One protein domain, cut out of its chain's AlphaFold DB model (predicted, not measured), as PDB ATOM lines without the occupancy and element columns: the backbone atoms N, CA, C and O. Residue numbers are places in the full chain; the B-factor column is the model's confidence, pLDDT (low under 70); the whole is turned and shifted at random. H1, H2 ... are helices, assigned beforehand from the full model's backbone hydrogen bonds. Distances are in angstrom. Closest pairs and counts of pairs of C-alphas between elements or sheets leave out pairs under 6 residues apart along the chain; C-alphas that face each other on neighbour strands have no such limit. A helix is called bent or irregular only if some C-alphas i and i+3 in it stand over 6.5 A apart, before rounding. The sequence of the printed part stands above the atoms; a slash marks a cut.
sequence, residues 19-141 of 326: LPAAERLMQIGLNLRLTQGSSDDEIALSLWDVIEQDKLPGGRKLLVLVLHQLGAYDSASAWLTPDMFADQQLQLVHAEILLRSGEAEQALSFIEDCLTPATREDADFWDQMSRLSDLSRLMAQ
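AT A GLANCE: This is residues 19 to 141 of the 326 residues of an uncharacterized protein of Paenibacillus woosongensis (UniProt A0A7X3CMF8). Two groups of three helices follow each other along the longest axis: H1, H2 and H3 make a steeply tilted triangle at one end, and H6, H7 and H9 an up-and-down bundle, each helix running against the one before it, at the other. H3 and short H4 join the groups by packing on H6, while H5 and H8 are short turns before H6 and H9. The printed part has 123 residues, with nine named helices in the order H1 to H9 and no named strand, so the class is all helix. It is compact, with a radius of gyration of the C-alphas of 15.5 A and spans of 42 by 30 by 21 A.

HOW THE PARTS SIT: Begin at the longest helix, H1, residues 19 to 36; with residues 25 to 33 alone it touches H2, residues 40 to 54, in a hairpin at a steep tilt of 43 degrees, closest at the C-alphas of Gly 29 and Ile 43, 6.1 A apart. With residues 22 to 26 alone H1 touches H3, residues 59 to 69, closest at the C-alphas of Met 26 and Val 66, 6.0 A. H3 and H4, residues 73 to 78, form a hairpin at a shallow tilt of 22 degrees; their closest C-alphas, of Val 64 and Ala 76, are 4.9 A apart. Look next at H6, residues 88 to 100, a hub with H3, each touching four helices: it touches H3 at a steep tilt of 44 degrees, and H4 closest at the C-alphas of Tyr 73 and Ile 97, 5.9 A. Farther out, H7, residues 104 to 114, touches H6 in a hairpin at a shallow tilt of 14 degrees, closest at the C-alphas of Ala 95 and Ala 107, 5.3 A. H9, residues 123 to 139, touches H7 at a shallow tilt of 28 degrees, opposite ways, closest at the C-alphas of Ala 104 and Ser 136, 4.9 A. H1 and H9 are apart. Every O i to N i+4 pair is within hydrogen-bond range in H1, H2, H3, H4, H6, H7 and H9; H5, residues 82 to 86, has 0 of 1, with 1 of 2 O i to N i+3 pairs, and H8, residues 117 to 121, has 0 of 1 and 0 of 2.

IN THESE COORDINATES: Find C-alpha 19 at (40.348, 10.945, -38.301); from there H1 runs 25.5 A to C-alpha 36. H2 is 21.2 A long, H3 15.3 A, H6 18.4 A and H7 15.1 A; H4, H5 and H8 are shorter. H8 is only just irregular, its C-alphas 118 and 121 being 6.7 A apart. H9 runs 24.3 A, from C-alpha 123 at (57.195, -2.154, -29.088) to C-alpha 139 at (67.294, 17.049, -18.184).

THE WHOLE: The two C-alphas farthest apart, those of Thr 35 and Pro 117, are 47.5 A apart. The printed part has no cut, and each link between its helices is tight. The mean pLDDT of the printed part is 94.4, and no printed residue is under 70.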
ATOM      1  N   LEU A  19      39.478  10.114 -37.453       75.62
ATOM      2  CA  LEU A  19      40.348  10.945 -38.301       75.62
ATOM      3  C   LEU A  19      39.628  12.171 -38.910       75.62
ATOM      4  O   LEU A  19      40.153  13.280 -38.793       75.62
ATOM      5  N   PRO A  20      38.405  12.040 -39.474       89.56
ATOM      6  CA  PRO A  20      37.715  13.178 -40.088       89.56
ATOM      7  C   PRO A  20      37.329  14.264 -39.075       89.56
ATOM      8  O   PRO A  20      37.301  15.452 -39.403       89.56
ATOM      9  N   ALA A  21      37.019  13.868 -37.836       92.50
ATOM     10  CA  ALA A  21      36.668  14.800 -36.770       92.50
ATOM     11  C   ALA A  21      37.908  15.549 -36.265       92.50
ATOM     12  O   ALA A  21      37.864  16.771 -36.119       92.50
ATOM     13  N   ALA A  22      39.021  14.833 -36.070       92.75
ATOM     14  CA  ALA A  22      40.302  15.421 -35.687       92.75
ATOM     15  C   ALA A  22      40.794  16.434 -36.729       92.75
ATOM     16  O   ALA A  22      41.137  17.559 -36.374       92.75
ATOM     17  N   GLU A  23      40.757  16.078 -38.017       93.19
ATOM     18  CA  GLU A  23      41.147  16.973 -39.113       93.19
ATOM     19  C   GLU A  23      40.267  18.224 -39.172       93.19
ATOM     20  O   GLU A  23      40.777  19.338 -39.298       93.19
ATOM     21  N   ARG A  24      38.944  18.076 -39.026       95.31
ATOM     22  CA  ARG A  24      38.031  19.226 -39.006       95.31
ATOM     23  C   ARG A  24      38.323  20.161 -37.832       95.31
ATOM     24  O   ARG A  24      38.384  21.373 -38.033       95.31
ATOM     25  N   LEU A  25      38.508  19.624 -36.627       96.31
ATOM     26  CA  LEU A  25      38.849  20.421 -35.444       96.31
ATOM     27  C   LEU A  25      40.220  21.082 -35.587       96.31
ATOM     28  O   LEU A  25      40.365  22.250 -35.234       96.31
ATOM     29  N   MET A  26      41.193  20.381 -36.173       95.38
ATOM     30  CA  MET A  26      42.497  20.942 -36.506       95.38
ATOM     31  C   MET A  26      42.338  22.168 -37.412       95.38
ATOM     32  O   MET A  26      42.812  23.246 -37.067       95.38
ATOM     33  N   GLN A  27      41.595  22.053 -38.516       94.62
ATOM     34  CA  GLN A  27      41.351  23.179 -39.428       94.62
ATOM     35  C   GLN A  27      40.649  24.359 -38.739       94.62
ATOM     36  O   GLN A  27      41.005  25.513 -38.976       94.62
ATOM     37  N   ILE A  28      39.682  24.096 -37.854       95.25
ATOM     38  CA  ILE A  28      39.028  25.145 -37.057       95.25
ATOM     39  C   ILE A  28      40.047  25.835 -36.141       95.25
ATOM     40  O   ILE A  28      40.138  27.061 -36.156       95.25
ATOM     41  N   GLY A  29      40.846  25.067 -35.397       95.19
ATOM     42  CA  GLY A  29      41.865  25.601 -34.493       95.19
ATOM     43  C   GLY A  29      42.911  26.454 -35.214       95.19
ATOM     44  O   GLY A  29      43.291  27.519 -34.725       95.19
ATOM     45  N   LEU A  30      43.316  26.048 -36.422       92.62
ATOM     46  CA  LEU A  30      44.220  26.826 -37.270       92.62
ATOM     47  C   LEU A  30      43.608  28.133 -37.749       92.62
ATOM     48  O   LEU A  30      44.250  29.179 -37.658       92.62
ATOM     49  N   ASN A  31      42.356  28.097 -38.200       92.69
ATOM     50  CA  ASN A  31      41.657  29.300 -38.630       92.69
ATOM     51  C   ASN A  31      41.479  30.296 -37.479       92.69
ATOM     52  O   ASN A  31      41.725  31.487 -37.675       92.69
ATOM     53  N   LEU A  32      41.112  29.830 -36.281       92.69
ATOM     54  CA  LEU A  32      40.991  30.681 -35.092       92.69
ATOM     55  C   LEU A  32      42.319  31.370 -34.771       92.69
ATOM     56  O   LEU A  32      42.372  32.591 -34.619       92.69
ATOM     57  N   ARG A  33      43.417  30.608 -34.776       89.75
ATOM     58  CA  ARG A  33      44.747  31.162 -34.517       89.75
ATOM     59  C   ARG A  33      45.159  32.212 -35.552       89.75
ATOM     60  O   ARG A  33      45.651  33.272 -35.169       89.75
ATOM     61  N   LEU A  34      44.967  31.932 -36.842       87.25
ATOM     62  CA  LEU A  34      45.394  32.821 -37.928       87.25
ATOM     63  C   LEU A  34      44.554  34.098 -38.020       87.25
ATOM     64  O   LEU A  34      45.092  35.168 -38.292       87.25
ATOM     65  N   THR A  35      43.239  33.995 -37.827       84.69
ATOM     66  CA  THR A  35      42.317  35.105 -38.120       84.69
ATOM     67  C   THR A  35      42.031  35.998 -36.920       84.69
ATOM     68  O   THR A  35      41.763  37.182 -37.110       84.69
ATOM     69  N   GLN A  36      42.089  35.462 -35.698       81.50
ATOM     70  CA  GLN A  36      41.638  36.176 -34.498       81.50
ATOM     71  C   GLN A  36      42.765  36.474 -33.509       81.50
ATOM     72  O   GLN A  36      42.573  37.274 -32.598       81.50
ATOM     73  N   GLY A  37      43.942  35.856 -33.677       85.69
ATOM     74  CA  GLY A  37      45.014  35.958 -32.687       85.69
ATOM     75  C   GLY A  37      44.592  35.444 -31.306       85.69
ATOM     76  O   GLY A  37      45.141  35.901 -30.306       85.69
ATOM     77  N   SER A  38      43.605  34.540 -31.266       91.44
ATOM     78  CA  SER A  38      43.060  33.959 -30.041       91.44
ATOM     79  C   SER A  38      44.151  33.288 -29.215       91.44
ATOM     80  O   SER A  38      45.078  32.672 -29.753       91.44
ATOM     81  N   SER A  39      44.017  33.394 -27.898       94.38
ATOM     82  CA  SER A  39      44.829  32.637 -26.951       94.38
ATOM     83  C   SER A  39      44.572  31.132 -27.076       94.38
ATOM     84  O   SER A  39      43.525  30.698 -27.562       94.38
ATOM     85  N   ASP A  40      45.528  30.322 -26.622       95.00
ATOM     86  CA  ASP A  40      45.406  28.861 -26.671       95.00
ATOM     87  C   ASP A  40      44.197  28.356 -25.840       95.00
ATOM     88  O   ASP A  40      43.526  27.408 -26.254       95.00
ATOM     89  N   ASP A  41      43.816  29.059 -24.765       97.00
ATOM     90  CA  ASP A  41      42.619  28.755 -23.963       97.00
ATOM     91  C   ASP A  41      41.307  29.101 -24.683       97.00
ATOM     92  O   ASP A  41      40.351  28.326 -24.646       97.00
ATOM     93  N   GLU A  42      41.248  30.237 -25.386       96.75
ATOM     94  CA  GLU A  42      40.085  30.601 -26.211       96.75
ATOM     95  C   GLU A  42      39.886  29.610 -27.363       96.75
ATOM     96  O   GLU A  42      38.750  29.240 -27.677       96.75
ATOM     97  N   ILE A  43      40.986  29.140 -27.964       96.38
ATOM     98  CA  ILE A  43      40.955  28.074 -28.970       96.38
ATOM     99  C   ILE A  43      40.413  26.787 -28.339       96.38
ATOM    100  O   ILE A  43      39.512  26.174 -28.909       96.38
ATOM    101  N   ALA A  44      40.903  26.392 -27.159       97.94
ATOM    102  CA  ALA A  44      40.437  25.193 -26.465       97.94
ATOM    103  C   ALA A  44      38.932  25.229 -26.162       97.94
ATOM    104  O   ALA A  44      38.233  24.259 -26.456       97.94
ATOM    105  N   LEU A  45      38.422  26.351 -25.644       97.94
ATOM    106  CA  LEU A  45      36.993  26.535 -25.373       97.94
ATOM    107  C   LEU A  45      36.159  26.484 -26.658       97.94
ATOM    108  O   LEU A  45      35.162  25.771 -26.715       97.94
ATOM    109  N   SER A  46      36.609  27.158 -27.716       97.44
ATOM    110  CA  SER A  46      35.902  27.166 -29.004       97.44
ATOM    111  C   SER A  46      35.840  25.773 -29.640       97.44
ATOM    112  O   SER A  46      34.818  25.382 -30.202       97.44
ATOM    113  N   LEU A  47      36.927  25.001 -29.557       97.75
ATOM    114  CA  LEU A  47      36.956  23.618 -30.041       97.75
ATOM    115  C   LEU A  47      36.063  22.707 -29.194       97.75
ATOM    116  O   LEU A  47      35.393  21.834 -29.745       97.75
ATOM    117  N   TRP A  48      36.023  22.921 -27.878       98.25
ATOM    118  CA  TRP A  48      35.135  22.190 -26.980       98.25
ATOM    119  C   TRP A  48      33.656  22.435 -27.300       98.25
ATOM    120  O   TRP A  48      32.889  21.477 -27.385       98.25
ATOM    121  N   ASP A  49      33.269  23.682 -27.574       97.88
ATOM    122  CA  ASP A  49      31.897  24.020 -27.967       97.88
ATOM    123  C   ASP A  49      31.466  23.270 -29.239       97.88
ATOM    124  O   ASP A  49      30.354  22.743 -29.309       97.88
ATOM    125  N   VAL A  50      32.364  23.145 -30.226       97.38
ATOM    126  CA  VAL A  50      32.115  22.362 -31.450       97.38
ATOM    127  C   VAL A  50      31.962  20.870 -31.139       97.38
ATOM    128  O   VAL A  50      31.063  20.219 -31.673       97.38
ATOM    129  N   ILE A  51      32.815  20.324 -30.269       97.12
ATOM    130  CA  ILE A  51      32.764  18.918 -29.843       97.12
ATOM    131  C   ILE A  51      31.429  18.591 -29.163       97.12
ATOM    132  O   ILE A  51      30.819  17.569 -29.485       97.12
ATOM    133  N   GLU A  52      30.962  19.457 -28.261       97.62
ATOM    134  CA  GLU A  52      29.689  19.303 -27.548       97.62
ATOM    135  C   GLU A  52      28.486  19.459 -28.486       97.62
ATOM    136  O   GLU A  52      27.549  18.654 -28.443       97.62
ATOM    137  N   GLN A  53      28.521  20.451 -29.382       97.00
ATOM    138  CA  GLN A  53      27.460  20.687 -30.359       97.00
ATOM    139  C   GLN A  53      27.274  19.490 -31.302       97.00
ATOM    140  O   GLN A  53      26.141  19.055 -31.534       97.00
ATOM    141  N   ASP A  54      28.376  18.939 -31.809       96.38
ATOM    142  CA  ASP A  54      28.367  17.830 -32.764       96.38
ATOM    143  C   ASP A  54      28.347  16.452 -32.076       96.38
ATOM    144  O   ASP A  54      28.235  15.425 -32.750       96.38
ATOM    145  N   LYS A  55      28.406  16.421 -30.734       96.25
ATOM    146  CA  LYS A  55      28.415  15.211 -29.890       96.25
ATOM    147  C   LYS A  55      29.481  14.205 -30.321       96.25
ATOM    148  O   LYS A  55      29.205  13.010 -30.466       96.25
ATOM    149  N   LEU A  56      30.697  14.695 -30.551       95.12
ATOM    150  CA  LEU A  56      31.788  13.862 -31.045       95.12
ATOM    151  C   LEU A  56      32.201  12.824 -29.978       95.12
ATOM    152  O   LEU A  56      32.403  13.184 -28.812       95.12
ATOM    153  N   PRO A  57      32.324  11.531 -30.338       93.00
ATOM    154  CA  PRO A  57      32.720  10.493 -29.394       93.00
ATOM    155  C   PRO A  57      34.144  10.743 -28.883       93.00
ATOM    156  O   PRO A  57      35.013  11.196 -29.621       93.00
ATOM    157  N   GLY A  58      34.383  10.469 -27.598       94.50
ATOM    158  CA  GLY A  58      35.700  10.695 -26.995       94.50
ATOM    159  C   GLY A  58      36.126  12.168 -26.976       94.50
ATOM    160  O   GLY A  58      37.323  12.446 -26.965       94.50
ATOM    161  N   GLY A  59      35.170  13.106 -26.956       95.94
ATOM    162  CA  GLY A  59      35.400  14.541 -27.129       95.94
ATOM    163  C   GLY A  59      36.594  15.118 -26.362       95.94
ATOM    164  O   GLY A  59      37.415  15.816 -26.945       95.94
ATOM    165  N   ARG A  60      36.766  14.778 -25.075       97.25
ATOM    166  CA  ARG A  60      37.898  15.283 -24.276       97.25
ATOM    167  C   ARG A  60      39.250  14.747 -24.760       97.25
ATOM    168  O   ARG A  60      40.195  15.519 -24.880       97.25
ATOM    169  N   LYS A  61      39.335  13.450 -25.085       97.25
ATOM    170  CA  LYS A  61      40.533  12.851 -25.701       97.25
ATOM    171  C   LYS A  61      40.857  13.563 -27.011       97.25
ATOM    172  O   LYS A  61      41.994  13.977 -27.213       97.25
ATOM    173  N   LEU A  62      39.854  13.734 -27.869       96.88
ATOM    174  CA  LEU A  62      40.006  14.399 -29.158       96.88
ATOM    175  C   LEU A  62      40.517  15.839 -28.996       96.88
ATOM    176  O   LEU A  62      41.455  16.230 -29.686       96.88
ATOM    177  N   LEU A  63      39.962  16.592 -28.040       97.81
ATOM    178  CA  LEU A  63      40.399  17.951 -27.726       97.81
ATOM    179  C   LEU A  63      41.875  17.996 -27.313       97.81
ATOM    180  O   LEU A  63      42.629  18.786 -27.874       97.81
ATOM    181  N   VAL A  64      42.302  17.140 -26.377       98.00
ATOM    182  CA  VAL A  64      43.701  17.089 -25.917       98.00
ATOM    183  C   VAL A  64      44.652  16.813 -27.080       98.00
ATOM    184  O   VAL A  64      45.658  17.506 -27.224       98.00
ATOM    185  N   LEU A  65      44.327  15.840 -27.936       96.62
ATOM    186  CA  LEU A  65      45.161  15.493 -29.089       96.62
ATOM    187  C   LEU A  65      45.268  16.651 -30.090       96.62
ATOM    188  O   LEU A  65      46.368  16.961 -30.549       96.62
ATOM    189  N   VAL A  66      44.152  17.324 -30.390       96.56
ATOM    190  CA  VAL A  66      44.133  18.484 -31.293       96.56
ATOM    191  C   VAL A  66      44.915  19.655 -30.694       96.56
ATOM    192  O   VAL A  66      45.740  20.247 -31.385       96.56
ATOM    193  N   LEU A  67      44.732  19.968 -29.408       96.69
ATOM    194  CA  LEU A  67      45.482  21.034 -28.733       96.69
ATOM    195  C   LEU A  67      46.984  20.740 -28.694       96.69
ATOM    196  O   LEU A  67      47.791  21.627 -28.973       96.69
ATOM    197  N   HIS A  68      47.365  19.490 -28.428       95.94
ATOM    198  CA  HIS A  68      48.757  19.055 -28.480       95.94
ATOM    199  C   HIS A  68      49.365  19.263 -29.879       95.94
ATOM    200  O   HIS A  68      50.439  19.850 -30.010       95.94
ATOM    201  N   GLN A  69      48.653  18.859 -30.934       93.75
ATOM    202  CA  GLN A  69      49.074  19.055 -32.326       93.75
ATOM    203  C   GLN A  69      49.093  20.534 -32.753       93.75
ATOM    204  O   GLN A  69      49.893  20.917 -33.601       93.75
ATOM    205  N   LEU A  70      48.258  21.384 -32.149       93.88
ATOM    206  CA  LEU A  70      48.311  22.839 -32.309       93.88
ATOM    207  C   LEU A  70      49.449  23.481 -31.495       93.88
ATOM    208  O   LEU A  70      49.665  24.692 -31.585       93.88
ATOM    209  N   GLY A  71      50.167  22.720 -30.670       93.06
ATOM    210  CA  GLY A  71      51.182  23.243 -29.759       93.06
ATOM    211  C   GLY A  71      50.614  24.168 -28.682       93.06
ATOM    212  O   GLY A  71      51.248  25.166 -28.342       93.06
ATOM    213  N   ALA A  72      49.390  23.895 -28.229       94.75
ATOM    214  CA  ALA A  72      48.708  24.535 -27.104       94.75
ATOM    215  C   ALA A  72      48.855  23.649 -25.851       94.75
ATOM    216  O   ALA A  72      47.878  23.099 -25.344       94.75
ATOM    217  N   TYR A  73      50.100  23.423 -25.418       95.06
ATOM    218  CA  TYR A  73      50.444  22.379 -24.442       95.06
ATOM    219  C   TYR A  73      49.866  22.631 -23.046       95.06
ATOM    220  O   TYR A  73      49.336  21.701 -22.445       95.06
ATOM    221  N   ASP A  74      49.903  23.875 -22.564       95.94
ATOM    222  CA  ASP A  74      49.362  24.235 -21.246       95.94
ATOM    223  C   ASP A  74      47.843  24.027 -21.204       95.94
ATOM    224  O   ASP A  74      47.321  23.368 -20.303       95.94
ATOM    225  N   SER A  75      47.139  24.497 -22.239       97.38
ATOM    226  CA  SER A  75      45.705  24.263 -22.388       97.38
ATOM    227  C   SER A  75      45.414  22.765 -22.507       97.38
ATOM    228  O   SER A  75      44.542  22.268 -21.805       97.38
ATOM    229  N   ALA A  76      46.166  22.008 -23.317       97.75
ATOM    230  CA  ALA A  76      46.008  20.552 -23.420       97.75
ATOM    231  C   ALA A  76      46.173  19.851 -22.059       97.75
ATOM    232  O   ALA A  76      45.380  18.969 -21.728       97.75
ATOM    233  N   SER A  77      47.154  20.277 -21.256       97.62
ATOM    234  CA  SER A  77      47.407  19.760 -19.906       97.62
ATOM    235  C   SER A  77      46.198  19.938 -18.985       97.62
ATOM    236  O   SER A  77      45.797  19.003 -18.296       97.62
ATOM    237  N   ALA A  78      45.546  21.106 -19.036       97.75
ATOM    238  CA  ALA A  78      44.370  21.410 -18.218       97.75
ATOM    239  C   ALA A  78      43.151  20.509 -18.512       97.75
ATOM    240  O   ALA A  78      42.257  20.387 -17.672       97.75
ATOM    241  N   TRP A  79      43.109  19.872 -19.687       97.81
ATOM    242  CA  TRP A  79      42.036  18.961 -20.096       97.81
ATOM    243  C   TRP A  79      42.350  17.479 -19.857       97.81
ATOM    244  O   TRP A  79      41.463  16.645 -20.058       97.81
ATOM    245  N   LEU A  80      43.564  17.131 -19.426       97.88
ATOM    246  CA  LEU A  80      43.927  15.755 -19.093       97.88
ATOM    247  C   LEU A  80      43.325  15.332 -17.748       97.88
ATOM    248  O   LEU A  80      43.392  16.056 -16.756       97.88
ATOM    249  N   THR A  81      42.772  14.119 -17.699       97.25
ATOM    250  CA  THR A  81      42.282  13.500 -16.461       97.25
ATOM    251  C   THR A  81      42.840  12.082 -16.281       97.25
ATOM    252  O   THR A  81      43.106  11.410 -17.277       97.25
ATOM    253  N   PRO A  82      43.035  11.589 -15.038       96.75
ATOM    254  CA  PRO A  82      43.709  10.307 -14.798       96.75
ATOM    255  C   PRO A  82      43.062   9.084 -15.466       96.75
ATOM    256  O   PRO A  82      43.754   8.138 -15.829       96.75
ATOM    257  N   ASP A  83      41.742   9.098 -15.658       96.62
ATOM    258  CA  ASP A  83      40.989   8.045 -16.350       96.62
ATOM    259  C   ASP A  83      41.353   7.918 -17.838       96.62
ATOM    260  O   ASP A  83      41.203   6.846 -18.425       96.62
ATOM    261  N   MET A  84      41.895   8.981 -18.441       96.69
ATOM    262  CA  MET A  84      42.351   8.986 -19.831       96.69
ATOM    263  C   MET A  84      43.648   8.191 -20.025       96.69
ATOM    264  O   MET A  84      43.923   7.729 -21.128       96.69
ATOM    265  N   PHE A  85      44.428   7.964 -18.963       95.62
ATOM    266  CA  PHE A  85      45.698   7.237 -19.038       95.62
ATOM    267  C   PHE A  85      45.538   5.720 -19.167       95.62
ATOM    268  O   PHE A  85      46.530   5.003 -19.133       95.62
ATOM    269  N   ALA A  86      44.320   5.207 -19.358       94.38
ATOM    270  CA  ALA A  86      44.136   3.865 -19.910       94.38
ATOM    271  C   ALA A  86      44.583   3.781 -21.386       94.38
ATOM    272  O   ALA A  86      44.840   2.692 -21.892       94.38
ATOM    273  N   ASP A  87      44.678   4.925 -22.071       95.00
ATOM    274  CA  ASP A  87      45.099   5.040 -23.461       95.00
ATOM    275  C   ASP A  87      46.591   5.398 -23.569       95.00
ATOM    276  O   ASP A  87      47.033   6.452 -23.102       95.00
ATOM    277  N   GLN A  88      47.369   4.532 -24.221       95.62
ATOM    278  CA  GLN A  88      48.815   4.698 -24.410       95.62
ATOM    279  C   GLN A  88      49.186   5.980 -25.170       95.62
ATOM    280  O   GLN A  88      50.194   6.617 -24.858       95.62
ATOM    281  N   GLN A  89      48.366   6.418 -26.128       95.69
ATOM    282  CA  GLN A  89      48.624   7.653 -26.866       95.69
ATOM    283  C   GLN A  89      48.537   8.872 -25.940       95.69
ATOM    284  O   GLN A  89      49.334   9.802 -26.049       95.69
ATOM    285  N   LEU A  90      47.587   8.868 -25.002       97.25
ATOM    286  CA  LEU A  90      47.426   9.953 -24.032       97.25
ATOM    287  C   LEU A  90      48.501   9.924 -22.944       97.25
ATOM    288  O   LEU A  90      48.889  10.988 -22.466       97.25
ATOM    289  N   GLN A  91      49.029   8.745 -22.604       97.62
ATOM    290  CA  GLN A  91      50.223   8.636 -21.761       97.62
ATOM    291  C   GLN A  91      51.433   9.305 -22.431       97.62
ATOM    292  O   GLN A  91      52.092  10.134 -21.806       97.62
ATOM    293  N   LEU A  92      51.690   9.015 -23.715       97.62
ATOM    294  CA  LEU A  92      52.770   9.657 -24.478       97.62
ATOM    295  C   LEU A  92      52.605  11.179 -24.525       97.62
ATOM    296  O   LEU A  92      53.540  11.910 -24.206       97.62
ATOM    297  N   VAL A  93      51.405  11.659 -24.866       97.44
ATOM    298  CA  VAL A  93      51.109  13.098 -24.929       97.44
ATOM    299  C   VAL A  93      51.312  13.770 -23.574       97.44
ATOM    300  O   VAL A  93      51.886  14.854 -23.513       97.44
ATOM    301  N   HIS A  94      50.897  13.135 -22.477       98.19
ATOM    302  CA  HIS A  94      51.120  13.680 -21.140       98.19
ATOM    303  C   HIS A  94      52.611  13.775 -20.795       98.19
ATOM    304  O   HIS A  94      53.063  14.822 -20.335       98.19
ATOM    305  N   ALA A  95      53.388  12.726 -21.078       98.38
ATOM    306  CA  ALA A  95      54.832  12.731 -20.868       98.38
ATOM    307  C   ALA A  95      55.541  13.813 -21.709       98.38
ATOM    308  O   ALA A  95      56.410  14.519 -21.195       98.38
ATOM    309  N   GLU A  96      55.149  13.990 -22.979       97.88
ATOM    310  CA  GLU A  96      55.664  15.066 -23.836       97.88
ATOM    311  C   GLU A  96      55.316  16.456 -23.274       97.88
ATOM    312  O   GLU A  96      56.187  17.326 -23.238       97.88
ATOM    313  N   ILE A  97      54.082  16.669 -22.799       97.69
ATOM    314  CA  ILE A  97      53.648  17.934 -22.181       97.69
ATOM    315  C   ILE A  97      54.480  18.241 -20.930       97.69
ATOM    316  O   ILE A  97      55.038  19.331 -20.842       97.69
ATOM    317  N   LEU A  98      54.635  17.281 -20.010       98.00
ATOM    318  CA  LEU A  98      55.449  17.463 -18.800       98.00
ATOM    319  C   LEU A  98      56.887  17.863 -19.149       98.00
ATOM    320  O   LEU A  98      57.437  18.801 -18.570       98.00
ATOM    321  N   LEU A  99      57.490  17.193 -20.138       97.50
ATOM    322  CA  LEU A  99      58.834  17.542 -20.585       97.50
ATOM    323  C   LEU A  99      58.887  18.942 -21.184       97.50
ATOM    324  O   LEU A  99      59.780  19.704 -20.823       97.50
ATOM    325  N   ARG A 100      57.952  19.316 -22.062       95.44
ATOM    326  CA  ARG A 100      57.885  20.665 -22.653       95.44
ATOM    327  C   ARG A 100      57.754  21.762 -21.600       95.44
ATOM    328  O   ARG A 100      58.401  22.797 -21.734       95.44
ATOM    329  N   SER A 101      56.983  21.517 -20.545       95.06
ATOM    330  CA  SER A 101      56.816  22.443 -19.418       95.06
ATOM    331  C   SER A 101      58.032  22.489 -18.478       95.06
ATOM    332  O   SER A 101      58.048  23.266 -17.526       95.06
ATOM    333  N   GLY A 102      59.078  21.698 -18.743       94.75
ATOM    334  CA  GLY A 102      60.305  21.655 -17.943       94.75
ATOM    335  C   GLY A 102      60.206  20.772 -16.695       94.75
ATOM    336  O   GLY A 102      61.120  20.765 -15.874       94.75
ATOM    337  N   GLU A 103      59.138  19.989 -16.555       96.62
ATOM    338  CA  GLU A 103      58.865  19.139 -15.394       96.62
ATOM    339  C   GLU A 103      59.503  17.748 -15.542       96.62
ATOM    340  O   GLU A 103      58.855  16.712 -15.393       96.62
ATOM    341  N   ALA A 104      60.803  17.711 -15.847       96.38
ATOM    342  CA  ALA A 104      61.513  16.481 -16.209       96.38
ATOM    343  C   ALA A 104      61.456  15.379 -15.132       96.38
ATOM    344  O   ALA A 104      61.376  14.199 -15.464       96.38
ATOM    345  N   GLU A 105      61.474  15.736 -13.843       96.62
ATOM    346  CA  GLU A 105      61.369  14.754 -12.755       96.62
ATOM    347  C   GLU A 105      59.977  14.118 -12.671       96.62
ATOM    348  O   GLU A 105      59.865  12.908 -12.470       96.62
ATOM    349  N   GLN A 106      58.923  14.917 -12.868       97.19
ATOM    350  CA  GLN A 106      57.545  14.423 -12.892       97.19
ATOM    351  C   GLN A 106      57.313  13.544 -14.120       97.19
ATOM    352  O   GLN A 106      56.764  12.452 -13.989       97.19
ATOM    353  N   ALA A 107      57.811  13.972 -15.287       97.50
ATOM    354  CA  ALA A 107      57.789  13.167 -16.504       97.50
ATOM    355  C   ALA A 107      58.486  11.821 -16.289       97.50
ATOM    356  O   ALA A 107      57.921  10.782 -16.614       97.50
ATOM    357  N   LEU A 108      59.679  11.821 -15.684       96.50
ATOM    358  CA  LEU A 108      60.417  10.592 -15.406       96.50
ATOM    359  C   LEU A 108      59.628   9.647 -14.494       96.50
ATOM    360  O   LEU A 108      59.509   8.470 -14.826       96.50
ATOM    361  N   SER A 109      59.077  10.154 -13.386       96.56
ATOM    362  CA  SER A 109      58.263   9.348 -12.467       96.56
ATOM    363  C   SER A 109      57.053   8.748 -13.182       96.56
ATOM    364  O   SER A 109      56.822   7.546 -13.095       96.56
ATOM    365  N   PHE A 110      56.322   9.565 -13.945       97.44
ATOM    366  CA  PHE A 110      55.153   9.121 -14.700       97.44
ATOM    367  C   PHE A 110      55.504   8.055 -15.750       97.44
ATOM    368  O   PHE A 110      54.802   7.054 -15.893       97.44
ATOM    369  N   ILE A 111      56.609   8.242 -16.477       97.00
ATOM    370  CA  ILE A 111      57.077   7.277 -17.476       97.00
ATOM    371  C   ILE A 111      57.474   5.957 -16.805       97.00
ATOM    372  O   ILE A 111      57.129   4.894 -17.318       97.00
ATOM    373  N   GLU A 112      58.163   6.000 -15.662       95.31
ATOM    374  CA  GLU A 112      58.538   4.798 -14.906       95.31
ATOM    375  C   GLU A 112      57.304   4.024 -14.409       95.31
ATOM    376  O   GLU A 112      57.298   2.795 -14.487       95.31
ATOM    377  N   ASP A 113      56.233   4.723 -14.020       95.69
ATOM    378  CA  ASP A 113      54.951   4.105 -13.658       95.69
ATOM    379  C   ASP A 113      54.238   3.462 -14.865       95.69
ATOM    380  O   ASP A 113      53.600   2.413 -14.733       95.69
ATOM    381  N   CYS A 114      54.362   4.048 -16.061       94.62
ATOM    382  CA  CYS A 114      53.768   3.515 -17.295       94.62
ATOM    383  C   CYS A 114      54.558   2.329 -17.884       94.62
ATOM    384  O   CYS A 114      53.985   1.435 -18.521       94.62
ATOM    385  N   LEU A 115      55.878   2.302 -17.684       92.81
ATOM    386  CA  LEU A 115      56.788   1.270 -18.185       92.81
ATOM    387  C   LEU A 115      56.741  -0.005 -17.319       92.81
ATOM    388  O   LEU A 115      57.734  -0.449 -16.739       92.81
ATOM    389  N   THR A 116      55.572  -0.642 -17.260       89.25
ATOM    390  CA  THR A 116      55.381  -1.935 -16.590       89.25
ATOM    391  C   THR A 116      55.721  -3.113 -17.519       89.25
ATOM    392  O   THR A 116      55.660  -2.989 -18.738       89.25
ATOM    393  N   PRO A 117      56.036  -4.318 -17.005       82.12
ATOM    394  CA  PRO A 117      56.289  -5.480 -17.863       82.12
ATOM    395  C   PRO A 117      55.147  -5.820 -18.838       82.12
ATOM    396  O   PRO A 117      55.416  -6.406 -19.882       82.12
ATOM    397  N   ALA A 118      53.902  -5.448 -18.511       76.94
ATOM    398  CA  ALA A 118      52.724  -5.682 -19.346       76.94
ATOM    399  C   ALA A 118      52.660  -4.764 -20.580       76.94
ATOM    400  O   ALA A 118      52.122  -5.166 -21.604       76.94
ATOM    401  N   THR A 119      53.243  -3.561 -20.529       77.44
ATOM    402  CA  THR A 119      53.226  -2.613 -21.658       77.44
ATOM    403  C   THR A 119      54.298  -2.901 -22.714       77.44
ATOM    404  O   THR A 119      54.377  -2.195 -23.711       77.44
ATOM    405  N   ARG A 120      55.085  -3.976 -22.551       81.94
ATOM    406  CA  ARG A 120      56.089  -4.428 -23.533       81.94
ATOM    407  C   ARG A 120      55.506  -5.072 -24.793       81.94
ATOM    408  O   ARG A 120      56.268  -5.379 -25.704       81.94
ATOM    409  N   GLU A 121      54.201  -5.335 -24.826       86.06
ATOM    410  CA  GLU A 121      53.543  -5.916 -26.003       86.06
ATOM    411  C   GLU A 121      53.496  -4.934 -27.185       86.06
ATOM    412  O   GLU A 121      53.568  -5.370 -28.332       86.06
ATOM    413  N   ASP A 122      53.459  -3.627 -26.910       91.75
ATOM    414  CA  ASP A 122      53.577  -2.575 -27.920       91.75
ATOM    415  C   ASP A 122      55.019  -2.040 -27.952       91.75
ATOM    416  O   ASP A 122      55.446  -1.254 -27.098       91.75
ATOM    417  N   ALA A 123      55.790  -2.515 -28.930       92.31
ATOM    418  CA  ALA A 123      57.195  -2.154 -29.088       92.31
ATOM    419  C   ALA A 123      57.392  -0.664 -29.418       92.31
ATOM    420  O   ALA A 123      58.370  -0.073 -28.957       92.31
ATOM    421  N   ASP A 124      56.466  -0.058 -30.166       93.25
ATOM    422  CA  ASP A 124      56.577   1.331 -30.616       93.25
ATOM    423  C   ASP A 124      56.301   2.292 -29.459       93.25
ATOM    424  O   ASP A 124      57.063   3.238 -29.236       93.25
ATOM    425  N   PHE A 125      55.254   2.023 -28.673       94.25
ATOM    426  CA  PHE A 125      54.981   2.754 -27.437       94.25
ATOM    427  C   PHE A 125      56.165   2.659 -26.467       94.25
ATOM    428  O   PHE A 125      56.609   3.667 -25.908       94.25
ATOM    429  N   TRP A 126      56.708   1.450 -26.289       94.19
ATOM    430  CA  TRP A 126      57.821   1.216 -25.375       94.19
ATOM    431  C   TRP A 126      59.098   1.952 -25.800       94.19
ATOM    432  O   TRP A 126      59.776   2.535 -24.949       94.19
ATOM    433  N   ASP A 127      59.431   1.957 -27.096       93.38
ATOM    434  CA  ASP A 127      60.580   2.701 -27.626       93.38
ATOM    435  C   ASP A 127      60.411   4.211 -27.411       93.38
ATOM    436  O   ASP A 127      61.310   4.867 -26.879       93.38
ATOM    437  N   GLN A 128      59.234   4.762 -27.721       95.19
ATOM    438  CA  GLN A 128      58.948   6.187 -27.526       95.19
ATOM    439  C   GLN A 128      59.052   6.601 -26.052       95.19
ATOM    440  O   GLN A 128      59.772   7.549 -25.728       95.19
ATOM    441  N   MET A 129      58.417   5.859 -25.141       96.38
ATOM    442  CA  MET A 129      58.513   6.113 -23.700       96.38
ATOM    443  C   MET A 129      59.944   5.944 -23.176       96.38
ATOM    444  O   MET A 129      60.389   6.725 -22.335       96.38
ATOM    445  N   SER A 130      60.706   4.978 -23.697       94.38
ATOM    446  CA  SER A 130      62.116   4.794 -23.325       94.38
ATOM    447  C   SER A 130      62.970   5.999 -23.729       94.38
ATOM    448  O   SER A 130      63.773   6.472 -22.923       94.38
ATOM    449  N   ARG A 131      62.764   6.556 -24.930       95.06
ATOM    450  CA  ARG A 131      63.459   7.776 -25.379       95.06
ATOM    451  C   ARG A 131      63.075   8.997 -24.542       95.06
ATOM    452  O   ARG A 131      63.952   9.782 -24.179       95.06
ATOM    453  N   LEU A 132      61.795   9.144 -24.188       96.94
ATOM    454  CA  LEU A 132      61.337  10.199 -23.276       96.94
ATOM    455  C   LEU A 132      61.958  10.032 -21.881       96.94
ATOM    456  O   LEU A 132      62.384  11.019 -21.284       96.94
ATOM    457  N   SER A 133      62.081   8.798 -21.379       95.62
ATOM    458  CA  SER A 133      62.743   8.496 -20.103       95.62
ATOM    459  C   SER A 133      64.220   8.898 -20.123       95.62
ATOM    460  O   SER A 133      64.693   9.566 -19.203       95.62
ATOM    461  N   ASP A 134      64.943   8.542 -21.187       94.00
ATOM    462  CA  ASP A 134      66.345   8.923 -21.375       94.00
ATOM    463  C   ASP A 134      66.524  10.445 -21.375       94.00
ATOM    464  O   ASP A 134      67.372  10.970 -20.649       94.00
ATOM    465  N   LEU A 135      65.690  11.159 -22.136       95.56
ATOM    466  CA  LEU A 135      65.719  12.619 -22.180       95.56
ATOM    467  C   LEU A 135      65.356  13.240 -20.821       95.56
ATOM    468  O   LEU A 135      66.018  14.178 -20.381       95.56
ATOM    469  N   SER A 136      64.368  12.687 -20.115       95.75
ATOM    470  CA  SER A 136      63.985  13.144 -18.772       95.75
ATOM    471  C   SER A 136      65.151  13.018 -17.787       95.75
ATOM    472  O   SER A 136      65.427  13.941 -17.022       95.75
ATOM    473  N   ARG A 137      65.889  11.898 -17.831       94.00
ATOM    474  CA  ARG A 137      67.080  11.673 -16.990       94.00
ATOM    475  C   ARG A 137      68.203  12.655 -17.305       94.00
ATOM    476  O   ARG A 137      68.841  13.146 -16.375       94.00
ATOM    477  N   LEU A 138      68.423  12.940 -18.590       92.38
ATOM    478  CA  LEU A 138      69.385  13.943 -19.041       92.38
ATOM    479  C   LEU A 138      69.030  15.332 -18.496       92.38
ATOM    480  O   LEU A 138      69.880  16.011 -17.924       92.38
ATOM    481  N   MET A 139      67.769  15.742 -18.639       93.12
ATOM    482  CA  MET A 139      67.294  17.049 -18.184       93.12
ATOM    483  C   MET A 139      67.324  17.192 -16.659       93.12
ATOM    484  O   MET A 139      67.666  18.257 -16.154       93.12
ATOM    485  N   ALA A 140      67.040  16.114 -15.923       91.19
ATOM    486  CA  ALA A 140      67.130  16.069 -14.464       91.19
ATOM    487  C   ALA A 140      68.581  16.026 -13.930       91.19
ATOM    488  O   ALA A 140      68.784  15.783 -12.743       91.19
ATOM    489  N   GLN A 141      69.591  16.226 -14.792       81.94
ATOM    490  CA  GLN A 141      71.021  16.243 -14.448       81.94
ATOM    491  C   GLN A 141      71.486  15.001 -13.672       81.94
ATOM    492  O   GLN A 141      72.383  15.075 -12.833       81.94
TER     493      GLN A 141